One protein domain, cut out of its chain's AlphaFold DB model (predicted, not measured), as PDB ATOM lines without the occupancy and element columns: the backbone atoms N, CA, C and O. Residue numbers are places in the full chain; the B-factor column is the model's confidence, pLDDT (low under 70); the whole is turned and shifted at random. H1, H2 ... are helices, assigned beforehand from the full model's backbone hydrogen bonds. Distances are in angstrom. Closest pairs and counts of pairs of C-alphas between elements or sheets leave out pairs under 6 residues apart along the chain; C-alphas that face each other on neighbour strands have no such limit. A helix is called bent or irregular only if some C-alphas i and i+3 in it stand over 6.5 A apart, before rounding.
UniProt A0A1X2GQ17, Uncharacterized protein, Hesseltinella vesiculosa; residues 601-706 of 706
ATOM      1  N   GLN A 601      10.323  93.240  25.097       85.69
ATOM      2  CA  GLN A 601      10.800  94.507  24.534       85.69
ATOM      3  C   GLN A 601      12.220  94.826  25.006       85.69
ATOM      4  O   GLN A 601      13.092  95.113  24.186       85.69
ATOM      5  N   THR A 602      12.480  94.699  26.309       87.19
ATOM      6  CA  THR A 602      13.806  94.944  26.896       87.19
ATOM      7  C   THR A 602      14.859  94.017  26.295       87.19
ATOM      8  O   THR A 602      15.914  94.480  25.862       87.19
ATOM      9  N   GLN A 603      14.561  92.718  26.197       87.69
ATOM     10  CA  GLN A 603      15.462  91.746  25.581       87.69
ATOM     11  C   GLN A 603      15.714  92.069  24.103       87.69
ATOM     12  O   GLN A 603      16.864  92.098  23.664       87.69
ATOM     13  N   THR A 604      14.660  92.367  23.337       89.44
ATOM     14  CA  THR A 604      14.790  92.697  21.909       89.44
ATOM     15  C   THR A 604      15.628  93.956  21.705       89.44
ATOM     16  O   THR A 604      16.486  93.994  20.822       89.44
ATOM     17  N   ASN A 605      15.434  94.970  22.549       90.44
ATOM     18  CA  ASN A 605      16.247  96.177  22.530       90.44
ATOM     19  C   ASN A 605      17.717  95.864  22.828       90.44
ATOM     20  O   ASN A 605      18.602  96.294  22.093       90.44
ATOM     21  N   GLN A 606      18.000  95.080  23.865       91.44
ATOM     22  CA  GLN A 606      19.376  94.717  24.200       91.44
ATOM     23  C   GLN A 606      20.065  93.959  23.057       91.44
ATOM     24  O   GLN A 606      21.168  94.336  22.661       91.44
ATOM     25  N   GLU A 607      19.405  92.955  22.475       90.56
ATOM     26  CA  GLU A 607      19.937  92.194  21.335       90.56
ATOM     27  C   GLU A 607      20.173  93.092  20.107       90.56
ATOM     28  O   GLU A 607      21.204  92.984  19.438       90.56
ATOM     29  N   PHE A 608      19.252  94.019  19.825       93.00
ATOM     30  CA  PHE A 608      19.384  94.950  18.707       93.00
ATOM     31  C   PHE A 608      20.516  95.968  18.922       93.00
ATOM     32  O   PHE A 608      21.351  96.133  18.028       93.00
ATOM     33  N   LYS A 609      20.623  96.563  20.122       93.44
ATOM     34  CA  LYS A 609      21.698  97.506  20.495       93.44
ATOM     35  C   LYS A 609      23.062  96.822  20.392       93.44
ATOM     36  O   LYS A 609      23.984  97.372  19.794       93.44
ATOM     37  N   GLN A 610      23.189  95.594  20.903       93.38
ATOM     38  CA  GLN A 610      24.426  94.809  20.807       93.38
ATOM     39  C   GLN A 610      24.822  94.516  19.355       93.38
ATOM     40  O   GLN A 610      25.991  94.676  19.004       93.38
ATOM     41  N   SER A 611      23.859  94.145  18.506       92.94
ATOM     42  CA  SER A 611      24.094  93.905  17.078       92.94
ATOM     43  C   SER A 611      24.601  95.161  16.359       92.94
ATOM     44  O   SER A 611      25.625  95.112  15.673       92.94
ATOM     45  N   LEU A 612      23.956  96.314  16.576       95.12
ATOM     46  CA  LEU A 612      24.383  97.593  15.999       95.12
ATOM     47  C   LEU A 612      25.766  98.025  16.505       95.12
ATOM     48  O   LEU A 612      26.607  98.439  15.708       95.12
ATOM     49  N   LEU A 613      26.043  97.878  17.806       95.00
ATOM     50  CA  LEU A 613      27.359  98.172  18.383       95.00
ATOM     51  C   LEU A 613      28.451  97.261  17.814       95.00
ATOM     52  O   LEU A 613      29.561  97.723  17.551       95.00
ATOM     53  N   GLN A 614      28.160  95.976  17.602       94.69
ATOM     54  CA  GLN A 614      29.099  95.049  16.977       94.69
ATOM     55  C   GLN A 614      29.385  95.448  15.524       94.69
ATOM     56  O   GLN A 614      30.551  95.498  15.125       94.69
ATOM     57  N   GLN A 615      28.349  95.795  14.754       95.06
ATOM     58  CA  GLN A 615      28.507  96.304  13.390       95.06
ATOM     59  C   GLN A 615      29.348  97.583  13.374       95.06
ATOM     60  O   GLN A 615      30.318  97.661  12.620       95.06
ATOM     61  N   LEU A 616      29.061  98.538  14.263       95.62
ATOM     62  CA  LEU A 616      29.802  99.795  14.374       95.62
ATOM     63  C   LEU A 616      31.280  99.565  14.723       95.62
ATOM     64  O   LEU A 616      32.148 100.186  14.113       95.62
ATOM     65  N   LYS A 617      31.575  98.643  15.651       93.56
ATOM     66  CA  LYS A 617      32.946  98.266  16.042       93.56
ATOM     67  C   LYS A 617      33.711  97.555  14.923       93.56
ATOM     68  O   LYS A 617      34.917  97.739  14.803       93.56
ATOM     69  N   SER A 618      33.026  96.748  14.113       93.50
ATOM     70  CA  SER A 618      33.625  96.053  12.962       93.50
ATOM     71  C   SER A 618      33.795  96.937  11.721       93.50
ATOM     72  O   SER A 618      34.525  96.570  10.801       93.50
ATOM     73  N   THR A 619      33.129  98.095  11.678       94.62
ATOM     74  CA  THR A 619      33.149  98.988  10.518       94.62
ATOM     75  C   THR A 619      34.441  99.814  10.521       94.62
ATOM     76  O   THR A 619      34.679 100.565  11.470       94.62
ATOM     77  N   PRO A 620      35.288  99.718   9.479       91.88
ATOM     78  CA  PRO A 620      36.544 100.455   9.437       91.88
ATOM     79  C   PRO A 620      36.294 101.955   9.250       91.88
ATOM     80  O   PRO A 620      35.464 102.358   8.432       91.88
ATOM     81  N   LEU A 621      37.058 102.790   9.959       92.06
ATOM     82  CA  LEU A 621      36.974 104.250   9.871       92.06
ATOM     83  C   LEU A 621      37.572 104.750   8.542       92.06
ATOM     84  O   LEU A 621      38.735 105.133   8.459       92.06
ATOM     85  N   THR A 622      36.769 104.703   7.482       91.38
ATOM     86  CA  THR A 622      37.147 105.076   6.109       91.38
ATOM     87  C   THR A 622      36.077 105.962   5.480       91.38
ATOM     88  O   THR A 622      34.913 105.913   5.878       91.38
ATOM     89  N   THR A 623      36.445 106.740   4.462       87.06
ATOM     90  CA  THR A 623      35.515 107.614   3.725       87.06
ATOM     91  C   THR A 623      34.335 106.834   3.139       87.06
ATOM     92  O   THR A 623      33.188 107.240   3.293       87.06
ATOM     93  N   ASN A 624      34.593 105.659   2.558       88.62
ATOM     94  CA  ASN A 624      33.555 104.794   1.983       88.62
ATOM     95  C   ASN A 624      32.576 104.248   3.034       88.62
ATOM     96  O   ASN A 624      31.411 104.004   2.726       88.62
ATOM     97  N   ALA A 625      33.036 104.053   4.271       92.75
ATOM     98  CA  ALA A 625      32.220 103.542   5.368       92.75
ATOM     99  C   ALA A 625      31.527 104.648   6.184       92.75
ATOM    100  O   ALA A 625      30.629 104.347   6.968       92.75
ATOM    101  N   ALA A 626      31.886 105.923   5.997       93.62
ATOM    102  CA  ALA A 626      31.323 107.046   6.750       93.62
ATOM    103  C   ALA A 626      29.777 107.126   6.730       93.62
ATOM    104  O   ALA A 626      29.194 107.339   7.797       93.62
ATOM    105  N   PRO A 627      29.073 106.882   5.599       94.69
ATOM    106  CA  PRO A 627      27.609 106.842   5.589       94.69
ATOM    107  C   PRO A 627      27.029 105.726   6.466       94.69
ATOM    108  O   PRO A 627      25.997 105.922   7.105       94.69
ATOM    109  N   LEU A 628      27.694 104.565   6.510       95.62
ATOM    110  CA  LEU A 628      27.291 103.439   7.353       95.62
ATOM    111  C   LEU A 628      27.532 103.751   8.836       95.62
ATOM    112  O   LEU A 628      26.660 103.474   9.650       95.62
ATOM    113  N   ILE A 629      28.661 104.377   9.177       96.44
ATOM    114  CA  ILE A 629      28.972 104.802  10.551       96.44
ATOM    115  C   ILE A 629      27.911 105.782  11.062       96.44
ATOM    116  O   ILE A 629      27.313 105.531  12.106       96.44
ATOM    117  N   LEU A 630      27.619 106.849  10.305       97.12
ATOM    118  CA  LEU A 630      26.575 107.814  10.670       97.12
ATOM    119  C   LEU A 630      25.213 107.124  10.817       97.12
ATOM    120  O   LEU A 630      24.484 107.375  11.771       97.12
ATOM    121  N   HIS A 631      24.877 106.229   9.890       97.44
ATOM    122  CA  HIS A 631      23.629 105.484   9.943       97.44
ATOM    123  C   HIS A 631      23.492 104.639  11.220       97.44
ATOM    124  O   HIS A 631      22.467 104.735  11.894       97.44
ATOM    125  N   LEU A 632      24.513 103.850  11.566       97.25
ATOM    126  CA  LEU A 632      24.517 102.995  12.757       97.25
ATOM    127  C   LEU A 632      24.431 103.817  14.048       97.25
ATOM    128  O   LEU A 632      23.673 103.458  14.946       97.25
ATOM    129  N   VAL A 633      25.155 104.938  14.122       97.12
ATOM    130  CA  VAL A 633      25.121 105.868  15.264       97.12
ATOM    131  C   VAL A 633      23.722 106.447  15.461       97.12
ATOM    132  O   VAL A 633      23.197 106.432  16.569       97.12
ATOM    133  N   VAL A 634      23.082 106.903  14.383       97.12
ATOM    134  CA  VAL A 634      21.731 107.475  14.451       97.12
ATOM    135  C   VAL A 634      20.689 106.423  14.838       97.12
ATOM    136  O   VAL A 634      19.768 106.738  15.586       97.12
ATOM    137  N   LEU A 635      20.829 105.168  14.391       96.38
ATOM    138  CA  LEU A 635      19.959 104.078  14.851       96.38
ATOM    139  C   LEU A 635      20.153 103.756  16.340       96.38
ATOM    140  O   LEU A 635      19.165 103.522  17.033       96.38
ATOM    141  N   LEU A 636      21.397 103.765  16.832       96.12
ATOM    142  CA  LEU A 636      21.706 103.553  18.250       96.12
ATOM    143  C   LEU A 636      21.102 104.653  19.125       96.12
ATOM    144  O   LEU A 636      20.443 104.342  20.112       96.12
ATOM    145  N   LEU A 637      21.252 105.919  18.727       95.69
ATOM    146  CA  LEU A 637      20.646 107.059  19.422       95.69
ATOM    147  C   LEU A 637      19.116 107.003  19.388       95.69
ATOM    148  O   LEU A 637      18.470 107.222  20.407       95.69
ATOM    149  N   PHE A 638      18.526 106.668  18.234       95.94
ATOM    150  CA  PHE A 638      17.076 106.496  18.110       95.94
ATOM    151  C   PHE A 638      16.552 105.465  19.108       95.94
ATOM    152  O   PHE A 638      15.558 105.699  19.795       95.94
ATOM    153  N   GLN A 639      17.239 104.329  19.197       94.19
ATOM    154  CA  GLN A 639      16.865 103.265  20.106       94.19
ATOM    155  C   GLN A 639      17.040 103.668  21.577       94.19
ATOM    156  O   GLN A 639      16.195 103.320  22.396       94.19
ATOM    157  N   ASP A 640      18.108 104.393  21.909       92.44
ATOM    158  CA  ASP A 640      18.385 104.852  23.272       92.44
ATOM    159  C   ASP A 640      17.315 105.843  23.769       92.44
ATOM    160  O   ASP A 640      16.796 105.705  24.876       92.44
ATOM    161  N   VAL A 641      16.885 106.765  22.902       94.19
ATOM    162  CA  VAL A 641      15.854 107.766  23.215       94.19
ATOM    163  C   VAL A 641      14.453 107.154  23.293       94.19
ATOM    164  O   VAL A 641      13.708 107.426  24.232       94.19
ATOM    165  N   HIS A 642      14.065 106.344  22.305       92.44
ATOM    166  CA  HIS A 642      12.677 105.887  22.165       92.44
ATOM    167  C   HIS A 642      12.419 104.474  22.696       92.44
ATOM    168  O   HIS A 642      11.272 104.030  22.686       92.44
ATOM    169  N   GLN A 643      13.459 103.759  23.140       92.38
ATOM    170  CA  GLN A 643      13.368 102.387  23.654       92.38
ATOM    171  C   GLN A 643      12.620 101.436  22.701       92.38
ATOM    172  O   GLN A 643      11.899 100.524  23.119       92.38
ATOM    173  N   LEU A 644      12.804 101.645  21.397       92.50
ATOM    174  CA  LEU A 644      12.228 100.834  20.333       92.50
ATOM    175  C   LEU A 644      13.276 100.584  19.238       92.50
ATOM    176  O   LEU A 644      13.967 101.518  18.822       92.50
ATOM    177  N   PRO A 645      13.394  99.348  18.727       91.75
ATOM    178  CA  PRO A 645      14.276  99.043  17.623       91.75
ATOM    179  C   PRO A 645      13.644  99.524  16.315       91.75
ATOM    180  O   PRO A 645      12.497  99.210  15.990       91.75
ATOM    181  N   LEU A 646      14.421 100.244  15.512       92.69
ATOM    182  CA  LEU A 646      14.030 100.633  14.164       92.69
ATOM    183  C   LEU A 646      15.168 100.305  13.209       92.69
ATOM    184  O   LEU A 646      16.290 100.767  13.374       92.69
ATOM    185  N   ASN A 647      14.880  99.489  12.201       88.56
ATOM    186  CA  ASN A 647      15.888  99.016  11.264       88.56
ATOM    187  C   ASN A 647      15.519  99.427   9.839       88.56
ATOM    188  O   ASN A 647      14.810  98.715   9.124       88.56
ATOM    189  N   VAL A 648      15.976 100.617   9.458       91.94
ATOM    190  CA  VAL A 648      15.670 101.274   8.183       91.94
ATOM    191  C   VAL A 648      16.955 101.610   7.428       91.94
ATOM    192  O   VAL A 648      18.017 101.649   8.019       91.94
ATOM    193  N   SER A 649      16.886 101.877   6.125       91.69
ATOM    194  CA  SER A 649      18.065 102.278   5.339       91.69
ATOM    195  C   SER A 649      18.630 103.645   5.760       91.69
ATOM    196  O   SER A 649      17.875 104.557   6.099       91.69
ATOM    197  N   GLY A 650      19.944 103.841   5.593       91.12
ATOM    198  CA  GLY A 650      20.629 105.124   5.809       91.12
ATOM    199  C   GLY A 650      20.048 106.324   5.045       91.12
ATOM    200  O   GLY A 650      20.221 107.463   5.468       91.12
ATOM    201  N   LYS A 651      19.256 106.106   3.984       92.06
ATOM    202  CA  LYS A 651      18.508 107.185   3.306       92.06
ATOM    203  C   LYS A 651      17.517 107.920   4.222       92.06
ATOM    204  O   LYS A 651      17.087 109.020   3.893       92.06
ATOM    205  N   PHE A 652      17.137 107.306   5.343       94.50
ATOM    206  CA  PHE A 652      16.225 107.877   6.329       94.50
ATOM    207  C   PHE A 652      16.933 108.599   7.479       94.50
ATOM    208  O   PHE A 652      16.248 109.140   8.339       94.50
ATOM    209  N   VAL A 653      18.272 108.682   7.481       95.62
ATOM    210  CA  VAL A 653      19.035 109.469   8.468       95.62
ATOM    211  C   VAL A 653      18.492 110.898   8.657       95.62
ATOM    212  O   VAL A 653      18.289 111.267   9.807       95.62
ATOM    213  N   PRO A 654      18.141 111.681   7.610       94.19
ATOM    214  CA  PRO A 654      17.552 113.008   7.823       94.19
ATOM    215  C   PRO A 654      16.227 112.980   8.603       94.19
ATOM    216  O   PRO A 654      15.954 113.870   9.400       94.19
ATOM    217  N   ALA A 655      15.387 111.970   8.360       94.31
ATOM    218  CA  ALA A 655      14.117 111.825   9.065       94.31
ATOM    219  C   ALA A 655      14.325 111.384  10.519       94.31
ATOM    220  O   ALA A 655      13.640 111.880  11.408       94.31
ATOM    221  N   LEU A 656      15.290 110.491  10.756       95.12
ATOM    222  CA  LEU A 656      15.670 110.042  12.094       95.12
ATOM    223  C   LEU A 656      16.256 111.188  12.925       95.12
ATOM    224  O   LEU A 656      15.849 111.367  14.064       95.12
ATOM    225  N   LEU A 657      17.144 112.004  12.347       95.12
ATOM    226  CA  LEU A 657      17.714 113.171  13.027       95.12
ATOM    227  C   LEU A 657      16.648 114.210  13.379       95.12
ATOM    228  O   LEU A 657      16.660 114.735  14.485       95.12
ATOM    229  N   ARG A 658      15.672 114.450  12.493       93.62
ATOM    230  CA  ARG A 658      14.539 115.334  12.801       93.62
ATOM    231  C   ARG A 658      13.713 114.826  13.985       93.62
ATOM    232  O   ARG A 658      13.299 115.627  14.811       93.62
ATOM    233  N   GLN A 659      13.486 113.514  14.054       94.06
ATOM    234  CA  GLN A 659      12.759 112.887  15.160       94.06
ATOM    235  C   GLN A 659      13.552 112.926  16.477       94.06
ATOM    236  O   GLN A 659      12.966 113.057  17.545       94.06
ATOM    237  N   LEU A 660      14.881 112.826  16.392       93.75
ATOM    238  CA  LEU A 660      15.802 112.828  17.530       93.75
ATOM    239  C   LEU A 660      16.143 114.224  18.058       93.75
ATOM    240  O   LEU A 660      16.432 114.362  19.242       93.75
ATOM    241  N   SER A 661      16.104 115.250  17.206       93.00
ATOM    242  CA  SER A 661      16.448 116.641  17.529       93.00
ATOM    243  C   SER A 661      15.883 117.161  18.864       93.00
ATOM    244  O   SER A 661      16.663 117.744  19.609       93.00
ATOM    245  N   PRO A 662      14.605 116.929  19.242       92.81
ATOM    246  CA  PRO A 662      14.078 117.413  20.525       92.81
ATOM    247  C   PRO A 662      14.620 116.681  21.769       92.81
ATOM    248  O   PRO A 662      14.320 117.096  22.886       92.81
ATOM    249  N   HIS A 663      15.374 115.594  21.598       92.69
ATOM    250  CA  HIS A 663      15.845 114.720  22.675       92.69
ATOM    251  C   HIS A 663      17.376 114.637  22.789       92.69
ATOM    252  O   HIS A 663      17.870 113.936  23.670       92.69
ATOM    253  N   LEU A 664      18.127 115.311  21.910       93.44
ATOM    254  CA  LEU A 664      19.593 115.304  21.900       93.44
ATOM    255  C   LEU A 664      20.159 116.671  22.296       93.44
ATOM    256  O   LEU A 664      19.575 117.702  21.975       93.44
ATOM    257  N   ASP A 665      21.332 116.672  22.930       92.94
ATOM    258  CA  ASP A 665      22.073 117.901  23.228       92.94
ATOM    259  C   ASP A 665      22.507 118.619  21.940       92.94
ATOM    260  O   ASP A 665      22.986 117.980  20.996       92.94
ATOM    261  N   ASP A 666      22.453 119.955  21.933       91.25
ATOM    262  CA  ASP A 666      22.814 120.788  20.773       91.25
ATOM    263  C   ASP A 666      24.224 120.485  20.236       91.25
ATOM    264  O   ASP A 666      24.455 120.482  19.027       91.25
ATOM    265  N   SER A 667      25.178 120.168  21.121       91.88
ATOM    266  CA  SER A 667      26.543 119.801  20.722       91.88
ATOM    267  C   SER A 667      26.619 118.456  20.001       91.88
ATOM    268  O   SER A 667      27.456 118.279  19.120       91.88
ATOM    269  N   VAL A 668      25.772 117.495  20.381       93.38
ATOM    270  CA  VAL A 668      25.687 116.182  19.724       93.38
ATOM    271  C   VAL A 668      24.986 116.337  18.377       93.38
ATOM    272  O   VAL A 668      25.455 115.800  17.374       93.38
ATOM    273  N   LEU A 669      23.903 117.116  18.340       93.88
ATOM    274  CA  LEU A 669      23.140 117.380  17.126       93.88
ATOM    275  C   LEU A 669      23.988 118.094  16.056       93.88
ATOM    276  O   LEU A 669      24.002 117.635  14.915       93.88
ATOM    277  N   ASP A 670      24.771 119.121  16.424       94.19
ATOM    278  CA  ASP A 670      25.682 119.825  15.498       94.19
ATOM    279  C   ASP A 670      26.675 118.860  14.830       94.19
ATOM    280  O   ASP A 670      26.865 118.881  13.612       94.19
ATOM    281  N   VAL A 671      27.274 117.950  15.609       95.94
ATOM    282  CA  VAL A 671      28.221 116.955  15.083       95.94
ATOM    283  C   VAL A 671      27.539 116.029  14.073       95.94
ATOM    284  O   VAL A 671      28.101 115.768  13.003       95.94
ATOM    285  N   LEU A 672      26.324 115.556  14.363       96.25
ATOM    286  CA  LEU A 672      25.578 114.660  13.474       96.25
ATOM    287  C   LEU A 672      25.144 115.361  12.177       96.25
ATOM    288  O   LEU A 672      25.331 114.804  11.090       96.25
ATOM    289  N   GLU A 673      24.622 116.587  12.261       95.19
ATOM    290  CA  GLU A 673      24.165 117.364  11.101       95.19
ATOM    291  C   GLU A 673      25.325 117.799  10.197       95.19
ATOM    292  O   GLU A 673      25.228 117.734   8.964       95.19
ATOM    293  N   ARG A 674      26.466 118.179  10.782       94.75
ATOM    294  CA  ARG A 674      27.679 118.505  10.021       94.75
ATOM    295  C   ARG A 674      28.282 117.275   9.360       94.75
ATOM    296  O   ARG A 674      28.686 117.352   8.199       94.75
ATOM    297  N   THR A 675      28.280 116.132  10.045       95.25
ATOM    298  CA  THR A 675      28.717 114.853   9.463       95.25
ATOM    299  C   THR A 675      27.816 114.454   8.297       95.25
ATOM    300  O   THR A 675      28.309 114.123   7.217       95.25
ATOM    301  N   GLN A 676      26.495 114.565   8.461       94.94
ATOM    302  CA  GLN A 676      25.535 114.330   7.385       94.94
ATOM    303  C   GLN A 676      25.776 115.266   6.194       94.94
ATOM    304  O   GLN A 676      25.814 114.814   5.049       94.94
ATOM    305  N   SER A 677      25.956 116.561   6.452       92.94
ATOM    306  CA  SER A 677      26.191 117.570   5.417       92.94
ATOM    307  C   SER A 677      27.489 117.304   4.654       92.94
ATOM    308  O   SER A 677      27.490 117.364   3.425       92.94
ATOM    309  N   SER A 678      28.565 116.931   5.357       92.31
ATOM    310  CA  SER A 678      29.847 116.544   4.758       92.31
ATOM    311  C   SER A 678      29.700 115.331   3.829       92.31
ATOM    312  O   SER A 678      30.163 115.361   2.688       92.31
ATOM    313  N   ILE A 679      28.968 114.298   4.264       91.94
ATOM    314  CA  ILE A 679      28.692 113.100   3.457       91.94
ATOM    315  C   ILE A 679      27.848 113.438   2.219       91.94
ATOM    316  O   ILE A 679      28.164 113.009   1.108       91.94
ATOM    317  N   LEU A 680      26.772 114.215   2.382       90.38
ATOM    318  CA  LEU A 680      25.890 114.599   1.275       90.38
ATOM    319  C   LEU A 680      26.589 115.500   0.255       90.38
ATOM    320  O   LEU A 680      26.316 115.383  -0.941       90.38
ATOM    321  N   PHE A 681      27.473 116.390   0.708       88.69
ATOM    322  CA  PHE A 681      28.287 117.224  -0.172       88.69
ATOM    323  C   PHE A 681      29.210 116.356  -1.034       88.69
ATOM    324  O   PHE A 681      29.193 116.485  -2.256       88.69
ATOM    325  N   HIS A 682      29.911 115.400  -0.416       86.88
ATOM    326  CA  HIS A 682      30.800 114.477  -1.118       86.88
ATOM    327  C   HIS A 682      30.070 113.614  -2.163       86.88
ATOM    328  O   HIS A 682      30.568 113.428  -3.269       86.88
ATOM    329  N   PHE A 683      28.848 113.142  -1.877       85.75
ATOM    330  CA  PHE A 683      28.042 112.417  -2.872       85.75
ATOM    331  C   PHE A 683      27.604 113.281  -4.065       85.75
ATOM    332  O   PHE A 683      27.393 112.748  -5.153       85.75
ATOM    333  N   LYS A 684      27.430 114.596  -3.876       85.75
ATOM    334  CA  LYS A 684      27.058 115.531  -4.953       85.75
ATOM    335  C   LYS A 684      28.262 115.987  -5.775       85.75
ATOM    336  O   LYS A 684      28.105 116.261  -6.961       85.75
ATOM    337  N   GLN A 685      29.425 116.107  -5.143       84.50
ATOM    338  CA  GLN A 685      30.670 116.575  -5.744       84.50
ATOM    339  C   GLN A 685      31.808 115.633  -5.325       84.50
ATOM    340  O   GLN A 685      32.523 115.918  -4.366       84.50
ATOM    341  N   PRO A 686      31.984 114.494  -6.019       76.94
ATOM    342  CA  PRO A 686      33.009 113.519  -5.649       76.94
ATOM    343  C   PRO A 686      34.441 114.065  -5.799       76.94
ATOM    344  O   PRO A 686      35.349 113.550  -5.149       76.94
ATOM    345  N   ASP A 687      34.635 115.123  -6.597       74.75
ATOM    346  CA  ASP A 687      35.955 115.669  -6.932       74.75
ATOM    347  C   ASP A 687      36.538 116.643  -5.885       74.75
ATOM    348  O   ASP A 687      37.753 116.837  -5.878       74.75
ATOM    349  N   GLN A 688      35.737 117.243  -4.985       72.06
ATOM    350  CA  GLN A 688      36.192 118.134  -3.889       72.06
ATOM    351  C   GLN A 688      35.101 118.334  -2.817       72.06
ATOM    352  O   GLN A 688      33.935 118.354  -3.195       72.06
ATOM    353  N   PRO A 689      35.438 118.660  -1.542       63.00
ATOM    354  CA  PRO A 689      36.513 118.120  -0.707       63.00
ATOM    355  C   PRO A 689      36.126 116.742  -0.111       63.00
ATOM    356  O   PRO A 689      34.963 116.331  -0.182       63.00
ATOM    357  N   PRO A 690      37.087 115.993   0.467       78.50
ATOM    358  CA  PRO A 690      36.813 114.699   1.092       78.50
ATOM    359  C   PRO A 690      35.919 114.835   2.332       78.50
ATOM    360  O   PRO A 690      35.898 115.875   2.989       78.50
ATOM    361  N   ILE A 691      35.210 113.752   2.662       87.56
ATOM    362  CA  ILE A 691      34.436 113.638   3.905       87.56
ATOM    363  C   ILE A 691      35.349 113.957   5.097       87.56
ATOM    364  O   ILE A 691      36.462 113.428   5.188       87.56
ATOM    365  N   ASP A 692      34.874 114.798   6.014       91.25
ATOM    366  CA  ASP A 692      35.610 115.156   7.225       91.25
ATOM    367  C   ASP A 692      35.675 113.951   8.175       91.25
ATOM    368  O   ASP A 692      34.750 113.657   8.935       91.25
ATOM    369  N   MET A 693      36.789 113.223   8.117       92.75
ATOM    370  CA  MET A 693      36.983 112.010   8.907       92.75
ATOM    371  C   MET A 693      37.114 112.282  10.409       92.75
ATOM    372  O   MET A 693      36.851 111.374  11.197       92.75
ATOM    373  N   ALA A 694      37.462 113.506  10.824       92.38
ATOM    374  CA  ALA A 694      37.477 113.866  12.239       92.38
ATOM    375  C   ALA A 694      36.043 113.957  12.784       92.38
ATOM    376  O   ALA A 694      35.765 113.425  13.858       92.38
ATOM    377  N   LEU A 695      35.116 114.536  12.010       93.69
ATOM    378  CA  LEU A 695      33.686 114.546  12.342       93.69
ATOM    379  C   LEU A 695      33.085 113.133  12.356       93.69
ATOM    380  O   LEU A 695      32.322 112.793  13.261       93.69
ATOM    381  N   VAL A 696      33.473 112.268  11.413       94.12
ATOM    382  CA  VAL A 696      33.037 110.858  11.399       94.12
ATOM    383  C   VAL A 696      33.557 110.103  12.628       94.12
ATOM    384  O   VAL A 696      32.818 109.324  13.227       94.12
ATOM    385  N   GLN A 697      34.799 110.356  13.051       94.88
ATOM    386  CA  GLN A 697      35.365 109.762  14.265       94.88
ATOM    387  C   GLN A 697      34.649 110.253  15.533       94.88
ATOM    388  O   GLN A 697      34.363 109.454  16.424       94.88
ATOM    389  N   GLN A 698      34.328 111.548  15.611       94.81
ATOM    390  CA  GLN A 698      33.532 112.107  16.709       94.81
ATOM    391  C   GLN A 698      32.125 111.498  16.744       94.81
ATOM    392  O   GLN A 698      31.669 111.075  17.803       94.81
ATOM    393  N   THR A 699      31.486 111.363  15.581       94.88
ATOM    394  CA  THR A 699      30.188 110.692  15.415       94.88
ATOM    395  C   THR A 699      30.230 109.246  15.901       94.88
ATOM    396  O   THR A 699      29.360 108.822  16.655       94.88
ATOM    397  N   GLN A 700      31.266 108.484  15.533       95.50
ATOM    398  CA  GLN A 700      31.445 107.114  16.017       95.50
ATOM    399  C   GLN A 700      31.607 107.066  17.541       95.50
ATOM    400  O   GLN A 700      31.042 106.185  18.186       95.50
ATOM    401  N   LYS A 701      32.360 108.010  18.116       94.00
ATOM    402  CA  LYS A 701      32.604 108.071  19.558       94.00
ATOM    403  C   LYS A 701      31.318 108.314  20.353       94.00
ATOM    404  O   LYS A 701      31.111 107.621  21.340       94.00
ATOM    405  N   ILE A 702      30.434 109.197  19.874       93.31
ATOM    406  CA  ILE A 702      29.133 109.480  20.511       93.31
ATOM    407  C   ILE A 702      28.369 108.183  20.813       93.31
ATOM    408  O   ILE A 702      27.892 108.011  21.924       93.31
ATOM    409  N   ALA A 703      28.295 107.248  19.860       90.25
ATOM    410  CA  ALA A 703      27.567 105.997  20.071       90.25
ATOM    411  C   ALA A 703      28.332 104.929  20.865       90.25
ATOM    412  O   ALA A 703      27.712 103.996  21.366       90.25
ATOM    413  N   LEU A 704      29.665 105.010  20.938       89.06
ATOM    414  CA  LEU A 704      30.473 104.089  21.746       89.06
ATOM    415  C   LEU A 704      30.466 104.454  23.235       89.06
ATOM    416  O   LEU A 704      30.788 103.596  24.055       89.06
ATOM    417  N   ASP A 705      30.102 105.699  23.549       83.31
ATOM    418  CA  ASP A 705      29.959 106.217  24.908       83.31
ATOM    419  C   ASP A 705      28.514 106.030  25.470       83.31
ATOM    420  O   ASP A 705      28.294 106.318  26.648       83.31
ATOM    421  N   LEU A 706      27.559 105.522  24.658       77.69
ATOM    422  CA  LEU A 706      26.185 105.081  25.030       77.69
ATOM    423  C   LEU A 706      26.144 103.655  25.602       77.69
ATOM    424  O   LEU A 706      25.136 103.322  26.279       77.69
TER     425      LEU A 706
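AT A GLANCE: This is residues 601 to 706 of the 706 residues of an uncharacterized protein of Hesseltinella vesiculosa (UniProt A0A1X2GQ17). The longest helix, H2, runs through the core, with H1 folded back along one side and H3, H4 and H5 packed on the other. The printed part has 106 residues with five named helices, H1 to H5, all helix. It is compact, radius of gyration of the C-alphas 13.4 A, and spans 45 by 30 by 23 A.

IN THESE COORDINATES: H2, residues 623 to 642, is 29.4 A long. H1, residues 601 to 618, 25.6 A, begins at C-alpha 601 (10.800, 94.507, 24.534). H3 is residues 650 to 663, 20.0 A; H4, 666 to 684, 26.6 A; H5, 693 to 704, 16.4 A, ending at C-alpha 704 (30.473, 104.089, 21.746). H2 and H3 are irregular: C-alphas 624 and 627 are 7.2 A apart, 651 and 654 7.4 A.

HOW THE PARTS SIT: H2 is the hub, touching four helices. H1 and H2 form a hairpin; their closest C-alphas, Leu 612 and Leu 632, are 6.3 A apart. H2, H3 and H4 form a bundle, helices side by side. Every O i to N i+4 pair is within hydrogen-bond range in H1, but 14 of 16 in H2, 6 of 10 in H3, 14 of 15 in H4 and 7 of 8 in H5.

THE WHOLE: The printed part has no cut and no long link. Residue 689 is under pLDDT 70.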